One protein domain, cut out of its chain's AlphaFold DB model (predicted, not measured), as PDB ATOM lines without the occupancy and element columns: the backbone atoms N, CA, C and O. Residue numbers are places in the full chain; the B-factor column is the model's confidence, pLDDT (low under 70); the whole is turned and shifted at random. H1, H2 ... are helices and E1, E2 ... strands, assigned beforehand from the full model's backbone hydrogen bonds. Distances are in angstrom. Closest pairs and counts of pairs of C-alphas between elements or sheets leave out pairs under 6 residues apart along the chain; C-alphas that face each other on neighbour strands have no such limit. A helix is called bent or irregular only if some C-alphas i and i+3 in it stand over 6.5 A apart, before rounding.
ATOM      1  N   SER A  49       3.500  -0.947 -42.178       54.91
ATOM      2  CA  SER A  49       3.824  -0.734 -40.768       54.91
ATOM      3  C   SER A  49       4.618   0.555 -40.667       54.91
ATOM      4  O   SER A  49       5.712   0.666 -41.223       54.91
ATOM      5  N   PHE A  50       4.043   1.548 -39.995       61.91
ATOM      6  CA  PHE A  50       4.685   2.832 -39.822       61.91
ATOM      7  C   PHE A  50       5.082   3.049 -38.359       61.91
ATOM      8  O   PHE A  50       4.215   3.299 -37.519       61.91
ATOM      9  N   PRO A  51       6.385   3.016 -38.034       70.31
ATOM     10  CA  PRO A  51       6.869   3.188 -36.668       70.31
ATOM     11  C   PRO A  51       6.851   4.657 -36.195       70.31
ATOM     12  O   PRO A  51       7.843   5.192 -35.697       70.31
ATOM     13  N   TYR A  52       5.725   5.354 -36.362       81.38
ATOM     14  CA  TYR A  52       5.639   6.790 -36.097       81.38
ATOM     15  C   TYR A  52       5.521   7.134 -34.614       81.38
ATOM     16  O   TYR A  52       6.024   8.183 -34.219       81.38
ATOM     17  N   LYS A  53       4.918   6.273 -33.779       90.06
ATOM     18  CA  LYS A  53       4.646   6.617 -32.369       90.06
ATOM     19  C   LYS A  53       5.936   6.909 -31.585       90.06
ATOM     20  O   LYS A  53       6.076   8.018 -31.067       90.06
ATOM     21  N   PRO A  54       6.947   6.014 -31.570       89.31
ATOM     22  CA  PRO A  54       8.187   6.284 -30.840       89.31
ATOM     23  C   PRO A  54       8.980   7.437 -31.463       89.31
ATOM     24  O   PRO A  54       9.565   8.238 -30.741       89.31
ATOM     25  N   ALA A  55       8.951   7.574 -32.794       86.69
ATOM     26  CA  ALA A  55       9.599   8.685 -33.486       86.69
ATOM     27  C   ALA A  55       8.988  10.043 -33.100       86.69
ATOM     28  O   ALA A  55       9.734  10.991 -32.847       86.69
ATOM     29  N   ALA A  56       7.659  10.134 -33.002       91.19
ATOM     30  CA  ALA A  56       6.942  11.331 -32.572       91.19
ATOM     31  C   ALA A  56       7.255  11.683 -31.111       91.19
ATOM     32  O   ALA A  56       7.610  12.825 -30.816       91.19
ATOM     33  N   ILE A  57       7.208  10.694 -30.210       94.38
ATOM     34  CA  ILE A  57       7.544  10.877 -28.791       94.38
ATOM     35  C   ILE A  57       8.979  11.397 -28.648       94.38
ATOM     36  O   ILE A  57       9.202  12.426 -28.007       94.38
ATOM     37  N   ILE A  58       9.950  10.735 -29.282       90.19
ATOM     38  CA  ILE A  58      11.370  11.098 -29.197       90.19
ATOM     39  C   ILE A  58      11.617  12.498 -29.764       90.19
ATOM     40  O   ILE A  58      12.274  13.300 -29.101       90.19
ATOM     41  N   SER A  59      11.061  12.801 -30.941       89.12
ATOM     42  CA  SER A  59      11.303  14.065 -31.656       89.12
ATOM     43  C   SER A  59      10.613  15.275 -31.030       89.12
ATOM     44  O   SER A  59      10.954  16.410 -31.360       89.12
ATOM     45  N   SER A  60       9.638  15.060 -30.145       93.31
ATOM     46  CA  SER A  60       9.016  16.148 -29.391       93.31
ATOM     47  C   SER A  60      10.032  16.848 -28.476       93.31
ATOM     48  O   SER A  60      10.978  16.236 -27.983       93.31
ATOM     49  N   THR A  61       9.845  18.135 -28.194       95.56
ATOM     50  CA  THR A  61      10.746  18.892 -27.301       95.56
ATOM     51  C   THR A  61      10.422  18.714 -25.817       95.56
ATOM     52  O   THR A  61      11.193  19.151 -24.967       95.56
ATOM     53  N   PHE A  62       9.287  18.098 -25.488       96.44
ATOM     54  CA  PHE A  62       8.830  17.920 -24.110       96.44
ATOM     55  C   PHE A  62       9.620  16.822 -23.402       96.44
ATOM     56  O   PHE A  62       9.950  15.819 -24.029       96.44
ATOM     57  N   ALA A  63       9.908  16.997 -22.110       96.25
ATOM     58  CA  ALA A  63      10.495  15.944 -21.278       96.25
ATOM     59  C   ALA A  63       9.456  14.859 -20.960       96.25
ATOM     60  O   ALA A  63       9.713  13.677 -21.174       96.25
ATOM     61  N   GLU A  64       8.268  15.284 -20.538       97.62
ATOM     62  CA  GLU A  64       7.112  14.438 -20.255       97.62
ATOM     63  C   GLU A  64       6.118  14.525 -21.423       97.62
ATOM     64  O   GLU A  64       5.751  15.618 -21.857       97.62
ATOM     65  N   VAL A  65       5.712  13.380 -21.974       97.56
ATOM     66  CA  VAL A  65       4.902  13.287 -23.195       97.56
ATOM     67  C   VAL A  65       3.660  12.447 -22.925       97.56
ATOM     68  O   VAL A  65       3.779  11.285 -22.546       97.56
ATOM     69  N   LEU A  66       2.484  13.022 -23.196       97.12
ATOM     70  CA  LEU A  66       1.246  12.280 -23.443       97.12
ATOM     71  C   LEU A  66       1.085  12.119 -24.953       97.12
ATOM     72  O   LEU A  66       0.806  13.089 -25.658       97.12
ATOM     73  N   PHE A  67       1.287  10.906 -25.446       96.25
ATOM     74  CA  PHE A  67       1.015  10.543 -26.829       96.25
ATOM     75  C   PHE A  67      -0.399   9.973 -26.942       96.25
ATOM     76  O   PHE A  67      -0.804   9.158 -26.112       96.25
ATOM     77  N   LEU A  68      -1.115  10.398 -27.982       95.44
ATOM     78  CA  LEU A  68      -2.447   9.925 -28.339       95.44
ATOM     79  C   LEU A  68      -2.455   9.543 -29.817       95.44
ATOM     80  O   LEU A  68      -1.916  10.286 -30.646       95.44
ATOM     81  N   ASP A  69      -3.094   8.424 -30.145       93.06
ATOM     82  CA  ASP A  69      -3.487   8.155 -31.525       93.06
ATOM     83  C   ASP A  69      -4.477   9.227 -32.014       93.06
ATOM     84  O   ASP A  69      -5.137   9.915 -31.231       93.06
ATOM     85  N   CYS A  70      -4.567   9.411 -33.333       92.62
ATOM     86  CA  CYS A  70      -5.410  10.456 -33.922       92.62
ATOM     87  C   CYS A  70      -6.916  10.228 -33.713       92.62
ATOM     88  O   CYS A  70      -7.709  11.147 -33.912       92.62
ATOM     89  N   ASP A  71      -7.299   9.021 -33.314       93.19
ATOM     90  CA  ASP A  71      -8.645   8.586 -32.965       93.19
ATOM     91  C   ASP A  71      -8.829   8.351 -31.454       93.19
ATOM     92  O   ASP A  71      -9.891   7.894 -31.027       93.19
ATOM     93  N   ALA A  72      -7.845   8.726 -30.627       92.00
ATOM     94  CA  ALA A  72      -7.946   8.700 -29.175       92.00
ATOM     95  C   ALA A  72      -8.351  10.077 -28.621       92.00
ATOM     96  O   ALA A  72      -7.727  11.102 -28.902       92.00
ATOM     97  N   TYR A  73      -9.384  10.104 -27.774       92.88
ATOM     98  CA  TYR A  73      -9.927  11.336 -27.193       92.88
ATOM     99  C   TYR A  73      -9.927  11.277 -25.668       92.88
ATOM    100  O   TYR A  73     -10.355  10.296 -25.059       92.88
ATOM    101  N   LEU A  74      -9.506  12.370 -25.031       92.44
ATOM    102  CA  LEU A  74      -9.579  12.519 -23.581       92.44
ATOM    103  C   LEU A  74     -10.933  13.102 -23.181       92.44
ATOM    104  O   LEU A  74     -11.289  14.207 -23.577       92.44
ATOM    105  N   VAL A  75     -11.662  12.384 -22.331       94.69
ATOM    106  CA  VAL A  75     -12.953  12.838 -21.781       94.69
ATOM    107  C   VAL A  75     -12.816  13.596 -20.455       94.69
ATOM    108  O   VAL A  75     -13.798  14.089 -19.907       94.69
ATOM    109  N   ARG A  76     -11.596  13.681 -19.914       93.62
ATOM    110  CA  ARG A  76     -11.261  14.376 -18.663       93.62
ATOM    111  C   ARG A  76      -9.867  14.985 -18.745       93.62
ATOM    112  O   ARG A  76      -9.054  14.558 -19.560       93.62
ATOM    113  N   ASN A  77      -9.582  15.943 -17.865       95.25
ATOM    114  CA  ASN A  77      -8.253  16.538 -17.755       95.25
ATOM    115  C   ASN A  77      -7.203  15.450 -17.408       95.25
ATOM    116  O   ASN A  77      -7.348  14.803 -16.365       95.25
ATOM    117  N   PRO A  78      -6.168  15.237 -18.245       95.25
ATOM    118  CA  PRO A  78      -5.152  14.203 -18.029       95.25
ATOM    119  C   PRO A  78      -4.088  14.580 -16.986       95.25
ATOM    120  O   PRO A  78      -3.262  13.743 -16.642       95.25
ATOM    121  N   ASP A  79      -4.086  15.813 -16.471       95.94
ATOM    122  CA  ASP A  79      -3.066  16.336 -15.546       95.94
ATOM    123  C   ASP A  79      -2.887  15.472 -14.281       95.94
ATOM    124  O   ASP A  79      -1.784  15.352 -13.749       95.94
ATOM    125  N   TYR A  80      -3.945  14.777 -13.846       95.62
ATOM    126  CA  TYR A  80      -3.867  13.863 -12.706       95.62
ATOM    127  C   TYR A  80      -2.889  12.697 -12.940       95.62
ATOM    128  O   TYR A  80      -2.265  12.245 -11.978       95.62
ATOM    129  N   TRP A  81      -2.707  12.239 -14.186       95.75
ATOM    130  CA  TRP A  81      -1.750  11.174 -14.486       95.75
ATOM    131  C   TRP A  81      -0.316  11.612 -14.203       95.75
ATOM    132  O   TRP A  81       0.438  10.885 -13.570       95.75
ATOM    133  N   PHE A  82       0.036  12.837 -14.586       95.81
ATOM    134  CA  PHE A  82       1.371  13.375 -14.339       95.81
ATOM    135  C   PHE A  82       1.626  13.637 -12.852       95.81
ATOM    136  O   PHE A  82       2.727  13.422 -12.357       95.81
ATOM    137  N   ARG A  83       0.607  14.119 -12.128       96.50
ATOM    138  CA  ARG A  83       0.779  14.613 -10.752       96.50
ATOM    139  C   ARG A  83       0.550  13.584  -9.660       96.50
ATOM    140  O   ARG A  83       1.041  13.782  -8.553       96.50
ATOM    141  N   SER A  84      -0.272  12.574  -9.920       95.75
ATOM    142  CA  SER A  84      -0.831  11.738  -8.851       95.75
ATOM    143  C   SER A  84      -0.923  10.254  -9.174       95.75
ATOM    144  O   SER A  84      -1.157   9.473  -8.255       95.75
ATOM    145  N   ASP A  85      -0.732   9.841 -10.430       95.62
ATOM    146  CA  ASP A  85      -0.758   8.420 -10.755       95.62
ATOM    147  C   ASP A  85       0.485   7.720 -10.177       95.62
ATOM    148  O   ASP A  85       1.616   8.102 -10.498       95.62
ATOM    149  N   PRO A  86       0.312   6.708  -9.312       92.50
ATOM    150  CA  PRO A  86       1.431   6.094  -8.609       92.50
ATOM    151  C   PRO A  86       2.390   5.376  -9.560       92.50
ATOM    152  O   PRO A  86       3.595   5.364  -9.307       92.50
ATOM    153  N   MET A  87       1.888   4.819 -10.666       88.25
ATOM    154  CA  MET A  87       2.708   4.103 -11.641       88.25
ATOM    155  C   MET A  87       3.555   5.075 -12.447       88.25
ATOM    156  O   MET A  87       4.769   4.888 -12.555       88.25
ATOM    157  N   TYR A  88       2.948   6.159 -12.933       95.06
ATOM    158  CA  TYR A  88       3.694   7.206 -13.620       95.06
ATOM    159  C   TYR A  88       4.755   7.834 -12.708       95.06
ATOM    160  O   TYR A  88       5.926   7.931 -13.079       95.06
ATOM    161  N   LEU A  89       4.379   8.202 -11.482       95.19
ATOM    162  CA  LEU A  89       5.309   8.807 -10.531       95.19
ATOM    163  C   LEU A  89       6.464   7.858 -10.190       95.19
ATOM    164  O   LEU A  89       7.615   8.301 -10.149       95.19
ATOM    165  N   HIS A  90       6.206   6.559 -10.027       91.44
ATOM    166  CA  HIS A  90       7.232   5.582  -9.658       91.44
ATOM    167  C   HIS A  90       8.134   5.148 -10.825       91.44
ATOM    168  O   HIS A  90       9.356   5.114 -10.666       91.44
ATOM    169  N   PHE A  91       7.582   4.894 -12.014       90.19
ATOM    170  CA  PHE A  91       8.341   4.351 -13.153       90.19
ATOM    171  C   PHE A  91       8.695   5.384 -14.230       90.19
ATOM    172  O   PHE A  91       9.659   5.194 -14.968       90.19
ATOM    173  N   GLY A  92       7.969   6.499 -14.313       93.94
ATOM    174  CA  GLY A  92       8.134   7.495 -15.375       93.94
ATOM    175  C   GLY A  92       7.519   7.042 -16.694       93.94
ATOM    176  O   GLY A  92       7.803   7.621 -17.738       93.94
ATOM    177  N   ALA A  93       6.701   5.995 -16.661       93.62
ATOM    178  CA  ALA A  93       5.893   5.552 -17.777       93.62
ATOM    179  C   ALA A  93       4.552   5.035 -17.262       93.62
ATOM    180  O   ALA A  93       4.492   4.384 -16.218       93.62
ATOM    181  N   LEU A  94       3.496   5.321 -18.011       93.81
ATOM    182  CA  LEU A  94       2.162   4.786 -17.797       93.81
ATOM    183  C   LEU A  94       1.641   4.252 -19.127       93.81
ATOM    184  O   LEU A  94       1.571   4.976 -20.125       93.81
ATOM    185  N   PHE A  95       1.286   2.974 -19.106       92.00
ATOM    186  CA  PHE A  95       0.664   2.254 -20.205       92.00
ATOM    187  C   PHE A  95      -0.666   1.682 -19.726       92.00
ATOM    188  O   PHE A  95      -0.879   1.507 -18.524       92.00
ATOM    189  N   PHE A  96      -1.547   1.381 -20.671       90.19
ATOM    190  CA  PHE A  96      -2.866   0.831 -20.394       90.19
ATOM    191  C   PHE A  96      -2.950  -0.586 -20.954       90.19
ATOM    192  O   PHE A  96      -2.320  -0.858 -21.975       90.19
ATOM    193  N   PRO A  97      -3.689  -1.497 -20.305       89.12
ATOM    194  CA  PRO A  97      -3.944  -2.806 -20.879       89.12
ATOM    195  C   PRO A  97      -4.799  -2.673 -22.145       89.12
ATOM    196  O   PRO A  97      -5.679  -1.814 -22.215       89.12
ATOM    197  N   ASP A  98      -4.556  -3.545 -23.117       87.19
ATOM    198  CA  ASP A  98      -5.390  -3.688 -24.307       87.19
ATOM    199  C   ASP A  98      -6.825  -4.079 -23.911       87.19
ATOM    200  O   ASP A  98      -7.045  -4.839 -22.961       87.19
ATOM    201  N   ALA A  99      -7.815  -3.577 -24.649       83.06
ATOM    202  CA  ALA A  99      -9.229  -3.851 -24.410       83.06
ATOM    203  C   ALA A  99      -9.575  -5.350 -24.469       83.06
ATOM    204  O   ALA A  99     -10.527  -5.786 -23.819       83.06
ATOM    205  N   ILE A 100      -8.811  -6.139 -25.231       82.06
ATOM    206  CA  ILE A 100      -9.016  -7.589 -25.371       82.06
ATOM    207  C   ILE A 100      -8.476  -8.355 -24.146       82.06
ATOM    208  O   ILE A 100      -8.806  -9.527 -23.961       82.06
ATOM    209  N   LEU A 101      -7.703  -7.696 -23.267       80.69
ATOM    210  CA  LEU A 101      -7.073  -8.292 -22.081       80.69
ATOM    211  C   LEU A 101      -6.286  -9.573 -22.409       80.69
ATOM    212  O   LEU A 101      -6.252 -10.535 -21.635       80.69
ATOM    213  N   SER A 102      -5.640  -9.588 -23.571       81.00
ATOM    214  CA  SER A 102      -4.687 -10.617 -23.972       81.00
ATOM    215  C   SER A 102      -3.426 -10.554 -23.109       81.00
ATOM    216  O   SER A 102      -3.105  -9.537 -22.493       81.00
ATOM    217  N   ARG A 103      -2.709 -11.678 -23.026       80.50
ATOM    218  CA  ARG A 103      -1.438 -11.776 -22.301       80.50
ATOM    219  C   ARG A 103      -0.275 -11.647 -23.267       80.50
ATOM    220  O   ARG A 103      -0.330 -12.194 -24.364       80.50
ATOM    221  N   GLN A 104       0.793 -11.008 -22.803       74.06
ATOM    222  CA  GLN A 104       2.040 -10.921 -23.555       74.06
ATOM    223  C   GLN A 104       2.551 -12.311 -23.941       74.06
ATOM    224  O   GLN A 104       2.504 -13.258 -23.146       74.06
ATOM    225  N   HIS A 105       3.100 -12.424 -25.149       75.19
ATOM    226  CA  HIS A 105       3.632 -13.694 -25.620       75.19
ATOM    227  C   HIS A 105       4.752 -14.200 -24.680       75.19
ATOM    228  O   HIS A 105       5.700 -13.456 -24.404       75.19
ATOM    229  N   PRO A 106       4.730 -15.472 -24.224       68.69
ATOM    230  CA  PRO A 106       5.659 -15.962 -23.199       68.69
ATOM    231  C   PRO A 106       7.146 -15.822 -23.548       68.69
ATOM    232  O   PRO A 106       7.997 -15.757 -22.660       68.69
ATOM    233  N   SER A 107       7.482 -15.774 -24.844       70.06
ATOM    234  CA  SER A 107       8.864 -15.588 -25.301       70.06
ATOM    235  C   SER A 107       9.452 -14.226 -24.925       70.06
ATOM    236  O   SER A 107      10.668 -14.146 -24.760       70.06
ATOM    237  N   VAL A 108       8.630 -13.185 -24.737       70.69
ATOM    238  CA  VAL A 108       9.090 -11.844 -24.328       70.69
ATOM    239  C   VAL A 108       9.840 -11.924 -22.999       70.69
ATOM    240  O   VAL A 108      10.927 -11.363 -22.855       70.69
ATOM    241  N   TRP A 109       9.332 -12.713 -22.055       71.38
ATOM    242  CA  TRP A 109       9.936 -12.882 -20.732       71.38
ATOM    243  C   TRP A 109      11.258 -13.641 -20.774       71.38
ATOM    244  O   TRP A 109      12.187 -13.315 -20.034       71.38
ATOM    245  N   ASN A 110      11.378 -14.604 -21.691       67.06
ATOM    246  CA  ASN A 110      12.640 -15.298 -21.939       67.06
ATOM    247  C   ASN A 110      13.679 -14.355 -22.559       67.06
ATOM    248  O   ASN A 110      14.849 -14.410 -22.192       67.06
ATOM    249  N   ILE A 111      13.255 -13.473 -23.469       66.12
ATOM    250  CA  ILE A 111      14.128 -12.483 -24.115       66.12
ATOM    251  C   ILE A 111      14.657 -11.469 -23.097       66.12
ATOM    252  O   ILE A 111      15.847 -11.165 -23.088       66.12
ATOM    253  N   LEU A 112      13.782 -10.972 -22.223       66.06
ATOM    254  CA  LEU A 112      14.149 -10.054 -21.145       66.06
ATOM    255  C   LEU A 112      14.870 -10.754 -19.983       66.06
ATOM    256  O   LEU A 112      15.268 -10.090 -19.029       66.06
ATOM    257  N   ASN A 113      15.032 -12.081 -20.062       66.25
ATOM    258  CA  ASN A 113      15.596 -12.929 -19.018       66.25
ATOM    259  C   ASN A 113      14.984 -12.638 -17.634       66.25
ATOM    260  O   ASN A 113      15.691 -12.561 -16.630       66.25
ATOM    261  N   THR A 114      13.662 -12.443 -17.591       63.25
ATOM    262  CA  THR A 114      12.927 -12.137 -16.361       63.25
ATOM    263  C   THR A 114      11.959 -13.260 -16.005       63.25
ATOM    264  O   THR A 114      11.263 -13.841 -16.845       63.25
ATOM    265  N   THR A 115      11.915 -13.599 -14.721       62.69
ATOM    266  CA  THR A 115      10.964 -14.568 -14.165       62.69
ATOM    267  C   THR A 115       9.765 -13.899 -13.503       62.69
ATOM    268  O   THR A 115       8.813 -14.598 -13.173       62.69
ATOM    269  N   CYS A 116       9.797 -12.575 -13.314       57.72
ATOM    270  CA  CYS A 116       8.951 -11.919 -12.321       57.72
ATOM    271  C   CYS A 116       7.746 -11.141 -12.856       57.72
ATOM    272  O   CYS A 116       6.873 -10.802 -12.070       57.72
ATOM    273  N   ALA A 117       7.666 -10.879 -14.156       62.50
ATOM    274  CA  ALA A 117       6.512 -10.228 -14.767       62.50
ATOM    275  C   ALA A 117       6.030 -11.130 -15.898       62.50
ATOM    276  O   ALA A 117       6.479 -10.977 -17.016       62.50
ATOM    277  N   ARG A 118       5.246 -12.173 -15.603       63.97
ATOM    278  CA  ARG A 118       4.772 -13.131 -16.629       63.97
ATOM    279  C   ARG A 118       3.273 -13.075 -16.879       63.97
ATOM    280  O   ARG A 118       2.811 -13.647 -17.861       63.97
ATOM    281  N   ASP A 119       2.552 -12.385 -16.005       71.31
ATOM    282  CA  ASP A 119       1.098 -12.254 -16.033       71.31
ATOM    283  C   ASP A 119       0.673 -10.813 -16.348       71.31
ATOM    284  O   ASP A 119      -0.322 -10.309 -15.834       71.31
ATOM    285  N   GLU A 120       1.451 -10.132 -17.190       75.62
ATOM    286  CA  GLU A 120       1.126  -8.790 -17.672       75.62
ATOM    287  C   GLU A 120       0.185  -8.865 -18.876       75.62
ATOM    288  O   GLU A 120       0.286  -9.758 -19.732       75.62
ATOM    289  N   PHE A 121      -0.739  -7.911 -18.943       83.94
ATOM    290  CA  PHE A 121      -1.586  -7.736 -20.114       83.94
ATOM    291  C   PHE A 121      -0.794  -7.149 -21.285       83.94
ATOM    292  O   PHE A 121       0.222  -6.465 -21.118       83.94
ATOM    293  N   GLU A 122      -1.267  -7.430 -22.494       83.88
ATOM    294  CA  GLU A 122      -0.863  -6.670 -23.667       83.88
ATOM    295  C   GLU A 122      -1.183  -5.193 -23.466       83.88
ATOM    296  O   GLU A 122      -2.119  -4.842 -22.749       83.88
ATOM    297  N   LEU A 123      -0.342  -4.331 -24.032       88.19
ATOM    298  CA  LEU A 123      -0.444  -2.893 -23.836       88.19
ATOM    299  C   LEU A 123      -1.172  -2.267 -25.017       88.19
ATOM    300  O   LEU A 123      -0.781  -2.477 -26.166       88.19
ATOM    301  N   ASP A 124      -2.147  -1.423 -24.714       89.06
ATOM    302  CA  ASP A 124      -2.705  -0.500 -25.684       89.06
ATOM    303  C   ASP A 124      -1.700   0.632 -25.943       89.06
ATOM    304  O   ASP A 124      -1.150   1.248 -25.025       89.06
ATOM    305  N   SER A 125      -1.459   0.909 -27.222       90.56
ATOM    306  CA  SER A 125      -0.564   1.975 -27.673       90.56
ATOM    307  C   SER A 125      -1.306   3.221 -28.161       90.56
ATOM    308  O   SER A 125      -0.658   4.137 -28.675       90.56
ATOM    309  N   ALA A 126      -2.636   3.268 -28.033       92.50
ATOM    310  CA  ALA A 126      -3.457   4.433 -28.351       92.50
ATOM    311  C   ALA A 126      -3.203   5.602 -27.395       92.50
ATOM    312  O   ALA A 126      -3.350   6.761 -27.782       92.50
ATOM    313  N   VAL A 127      -2.784   5.309 -26.160       94.12
ATOM    314  CA  VAL A 127      -2.421   6.301 -25.145       94.12
ATOM    315  C   VAL A 127      -1.130   5.870 -24.460       94.12
ATOM    316  O   VAL A 127      -1.056   4.789 -23.884       94.12
ATOM    317  N   ILE A 128      -0.110   6.725 -24.498       95.62
ATOM    318  CA  ILE A 128       1.188   6.462 -23.863       95.62
ATOM    319  C   ILE A 128       1.605   7.695 -23.069       95.62
ATOM    320  O   ILE A 128       1.669   8.791 -23.626       95.62
ATOM    321  N   LEU A 129       1.938   7.516 -21.788       96.94
ATOM    322  CA  LEU A 129       2.538   8.565 -20.966       96.94
ATOM    323  C   LEU A 129       3.974   8.204 -20.624       96.94
ATOM    324  O   LEU A 129       4.216   7.134 -20.070       96.94
ATOM    325  N   VAL A 130       4.927   9.084 -20.918       96.94
ATOM    326  CA  VAL A 130       6.343   8.836 -20.614       96.94
ATOM    327  C   VAL A 130       7.083  10.102 -20.209       96.94
ATOM    328  O   VAL A 130       6.971  11.132 -20.865       96.94
ATOM    329  N   ASP A 131       7.925   9.990 -19.189       97.31
ATOM    330  CA  ASP A 131       9.026  10.909 -18.915       97.31
ATOM    331  C   ASP A 131      10.277  10.398 -19.638       97.31
ATOM    332  O   ASP A 131      10.951   9.453 -19.206       97.31
ATOM    333  N   LYS A 132      10.618  11.045 -20.754       93.81
ATOM    334  CA  LYS A 132      11.751  10.647 -21.594       93.81
ATOM    335  C   LYS A 132      13.074  10.667 -20.843       93.81
ATOM    336  O   LYS A 132      13.962   9.904 -21.211       93.81
ATOM    337  N   THR A 133      13.223  11.496 -19.810       92.88
ATOM    338  CA  THR A 133      14.468  11.575 -19.032       92.88
ATOM    339  C   THR A 133      14.681  10.329 -18.172       92.88
ATOM    340  O   THR A 133      15.819   9.931 -17.931       92.88
ATOM    341  N   ARG A 134      13.589   9.665 -17.778       90.69
ATOM    342  CA  ARG A 134      13.597   8.468 -16.929       90.69
ATOM    343  C   ARG A 134      13.569   7.174 -17.727       90.69
ATOM    344  O   ARG A 134      14.223   6.209 -17.341       90.69
ATOM    345  N   VAL A 135      12.859   7.158 -18.858       89.50
ATOM    346  CA  VAL A 135      12.656   5.938 -19.661       89.50
ATOM    347  C   VAL A 135      13.387   5.939 -21.005       89.50
ATOM    348  O   VAL A 135      13.092   5.118 -21.876       89.50
ATOM    349  N   TRP A 136      14.386   6.814 -21.178       86.38
ATOM    350  CA  TRP A 136      15.126   6.980 -22.437       86.38
ATOM    351  C   TRP A 136      15.613   5.662 -23.046       86.38
ATOM    352  O   TRP A 136      15.488   5.449 -24.247       86.38
ATOM    353  N   LYS A 137      16.140   4.751 -22.221       80.88
ATOM    354  CA  LYS A 137      16.674   3.464 -22.689       80.88
ATOM    355  C   LYS A 137      15.598   2.593 -23.339       80.88
ATOM    356  O   LYS A 137      15.864   1.981 -24.369       80.88
ATOM    357  N   GLY A 138      14.395   2.566 -22.761       83.38
ATOM    358  CA  GLY A 138      13.252   1.846 -23.323       83.38
ATOM    359  C   GLY A 138      12.800   2.471 -24.641       83.38
ATOM    360  O   GLY A 138      12.714   1.776 -25.648       83.38
ATOM    361  N   LEU A 139      12.629   3.796 -24.667       85.31
ATOM    362  CA  LEU A 139      12.245   4.533 -25.879       85.31
ATOM    363  C   LEU A 139      13.262   4.366 -27.015       85.31
ATOM    364  O   LEU A 139      12.887   4.143 -28.167       85.31
ATOM    365  N   TYR A 140      14.553   4.441 -26.695       81.19
ATOM    366  CA  TYR A 140      15.624   4.259 -27.666       81.19
ATOM    367  C   TYR A 140      15.694   2.816 -28.171       81.19
ATOM    368  O   TYR A 140      15.934   2.605 -29.356       81.19
ATOM    369  N   MET A 141      15.419   1.821 -27.321       81.44
ATOM    370  CA  MET A 141      15.272   0.437 -27.774       81.44
ATOM    371  C   MET A 141      14.110   0.301 -28.760       81.44
ATOM    372  O   MET A 141      14.291  -0.276 -29.826       81.44
ATOM    373  N   THR A 142      12.944   0.890 -28.481       84.44
ATOM    374  CA  THR A 142      11.826   0.863 -29.438       84.44
ATOM    375  C   THR A 142      12.205   1.531 -30.762       84.44
ATOM    376  O   THR A 142      11.885   1.020 -31.832       84.44
ATOM    377  N   LYS A 143      12.946   2.645 -30.715       81.94
ATOM    378  CA  LYS A 143      13.499   3.290 -31.912       81.94
ATOM    379  C   LYS A 143      14.454   2.364 -32.670       81.94
ATOM    380  O   LYS A 143      14.343   2.259 -33.885       81.94
ATOM    381  N   LEU A 144      15.353   1.674 -31.972       77.12
ATOM    382  CA  LEU A 144      16.265   0.705 -32.573       77.12
ATOM    383  C   LEU A 144      15.489  -0.433 -33.250       77.12
ATOM    384  O   LEU A 144      15.781  -0.777 -34.390       77.12
ATOM    385  N   MET A 145      14.468  -0.976 -32.585       77.75
ATOM    386  CA  MET A 145      13.607  -2.011 -33.163       77.75
ATOM    387  C   MET A 145      12.943  -1.530 -34.458       77.75
ATOM    388  O   MET A 145      12.934  -2.253 -35.451       77.75
ATOM    389  N   ASN A 146      12.473  -0.281 -34.465       79.38
ATOM    390  CA  ASN A 146      11.888   0.371 -35.632       79.38
ATOM    391  C   ASN A 146      12.892   0.624 -36.768       79.38
ATOM    392  O   ASN A 146      12.547   0.446 -37.933       79.38
ATOM    393  N   ASP A 147      14.121   1.044 -36.462       73.62
ATOM    394  CA  ASP A 147      15.159   1.267 -37.478       73.62
ATOM    395  C   ASP A 147      15.596  -0.052 -38.126       73.62
ATOM    396  O   ASP A 147      15.812  -0.124 -39.335       73.62
ATOM    397  N   TYR A 148      15.695  -1.109 -37.319       73.50
ATOM    398  CA  TYR A 148      16.079  -2.453 -37.737       73.50
ATOM    399  C   TYR A 148      14.852  -3.351 -37.908       73.50
ATOM    400  O   TYR A 148      14.884  -4.536 -37.577       73.50
ATOM    401  N   HIS A 149      13.765  -2.797 -38.446       74.31
ATOM    402  CA  HIS A 149      12.473  -3.473 -38.529       74.31
ATOM    403  C   HIS A 149      12.553  -4.857 -39.209       74.31
ATOM    404  O   HIS A 149      11.852  -5.767 -38.795       74.31
ATOM    405  N   GLN A 150      13.442  -5.047 -40.194       69.50
ATOM    406  CA  GLN A 150      13.655  -6.329 -40.894       69.50
ATOM    407  C   GLN A 150      14.147  -7.454 -39.971       69.50
ATOM    408  O   GLN A 150      14.010  -8.630 -40.291       69.50
ATOM    409  N   LEU A 151      14.779  -7.089 -38.856       67.50
ATOM    410  CA  LEU A 151      15.295  -8.016 -37.858       67.50
ATOM    411  C   LEU A 151      14.278  -8.278 -36.738       67.50
ATOM    412  O   LEU A 151      14.255  -9.380 -36.191       67.50
ATOM    413  N   PHE A 152      13.498  -7.257 -36.366       66.69
ATOM    414  CA  PHE A 152      12.617  -7.284 -35.193       66.69
ATOM    415  C   PHE A 152      11.154  -7.591 -35.507       66.69
ATOM    416  O   PHE A 152      10.469  -8.147 -34.652       66.69
ATOM    417  N   TYR A 153      10.682  -7.251 -36.701       69.75
ATOM    418  CA  TYR A 153       9.341  -7.582 -37.158       69.75
ATOM    419  C   TYR A 153       9.488  -8.615 -38.269       69.75
ATOM    420  O   TYR A 153      10.005  -8.318 -39.345       69.75
TER     421      TYR A 153
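Overview. This is residues 49 to 153 of the 155 residues of the protein "Hypothetical protein" of Rotaria sp. Silwood1 (UniProt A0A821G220). A small antiparallel sheet of three strands, ordered E1, E3, E2, makes the core, with H1 packed over one face and H3 on the opposite face. The long helix H5 leaves the end of E3 and packs slantwise on H1, ending in the small H6, while the excursion between E2 and E3 reaches away from the sheet with little H4, and its residues 111 to 116 stick out. The 105 printed residues hold six named helices and three strands, in the order H1, E1, H2, H3, E2, H4, E3, H5, H6, a mixed class. The whole is compact, with a radius of gyration of the C-alphas of 14.5 A, and spans 37 by 29 by 27 A.

Arrangement. Start at inner strand E3, residues 123 to 131, which bends by 100 degrees at residue 126. Edge strand E1, residues 64 to 68, is its antiparallel neighbour at 161 degrees; look for N 65 and O 130, 2.8 A apart. The other edge strand, E2, residues 93 to 97, is antiparallel to E3 at 167 degrees, with N 94 and O 129 at 2.8 A. H1, residues 52 to 59, is on the sheet at a height of 9.7 A and runs along the strands, at 23 degrees to E1 on the local plane. H5, residues 132 to 147, touches H1 at a steep tilt of 45 degrees, opposite ways; their closest C-alphas are those of Pro 54 and Lys 143, 6.2 A apart. H5 is irregular, with C-alphas 134 and 137 8.2 A apart, and has a kink of 41 degrees near residue 139. With residues 145 to 146 alone it only just touches H6, residues 149 to 152, with 3 pairs of C-alphas within 8 A, and only at the corner; the closest C-alphas are those of Met 145 and Phe 152, 5.7 A apart. H3, residues 86 to 91, is on the sheet, on the opposite face from H1, over none of the strands; its closest C-alpha to E2 is that of Tyr 88, 5.1 A from that of Leu 94. H2, residues 79 to 84, only grazes the sheet with residues 79 to 82, and touches H3 only at the corner, about perpendicular at 83 degrees, with the C-alphas of Phe 82 and Tyr 88 closest at 6.6 A. E1, H2 with H3, and E2 form a split strand-helix-strand unit, two strands running the same way with E3 between them, and its crossover is left-handed. H4, residues 107 to 111, is not on the sheet and touches no helix. Every O i to N i+4 pair is within hydrogen-bond range in H1, H2, H3 and H4, against 10 of 12 in H5; H6 is too short for such a pair.

Along the chain. Find C-alpha 52 at (5.639, 6.790, -36.097), where H1 begins its 10.2 A. E1 and E2 each measure 13.3 A from first to last C-alpha, and E3 measures 17.4 A. H5 covers 18.8 A from C-alpha 132 at (11.751, 10.647, -21.594), and H6 ends at C-alpha 152, (12.617, -7.284, -35.193).

Size, cuts and confidence. The C-alphas farthest apart are those of Arg 76 and Leu 151, at 39.7 A. The printed part has no cut, and the link from H4 to E3, 11 residues, is long. Mean pLDDT of the printed part is 84.7; look for values under 70 at residues 49 to 50, 106, 110 to 118 and 150 to 153.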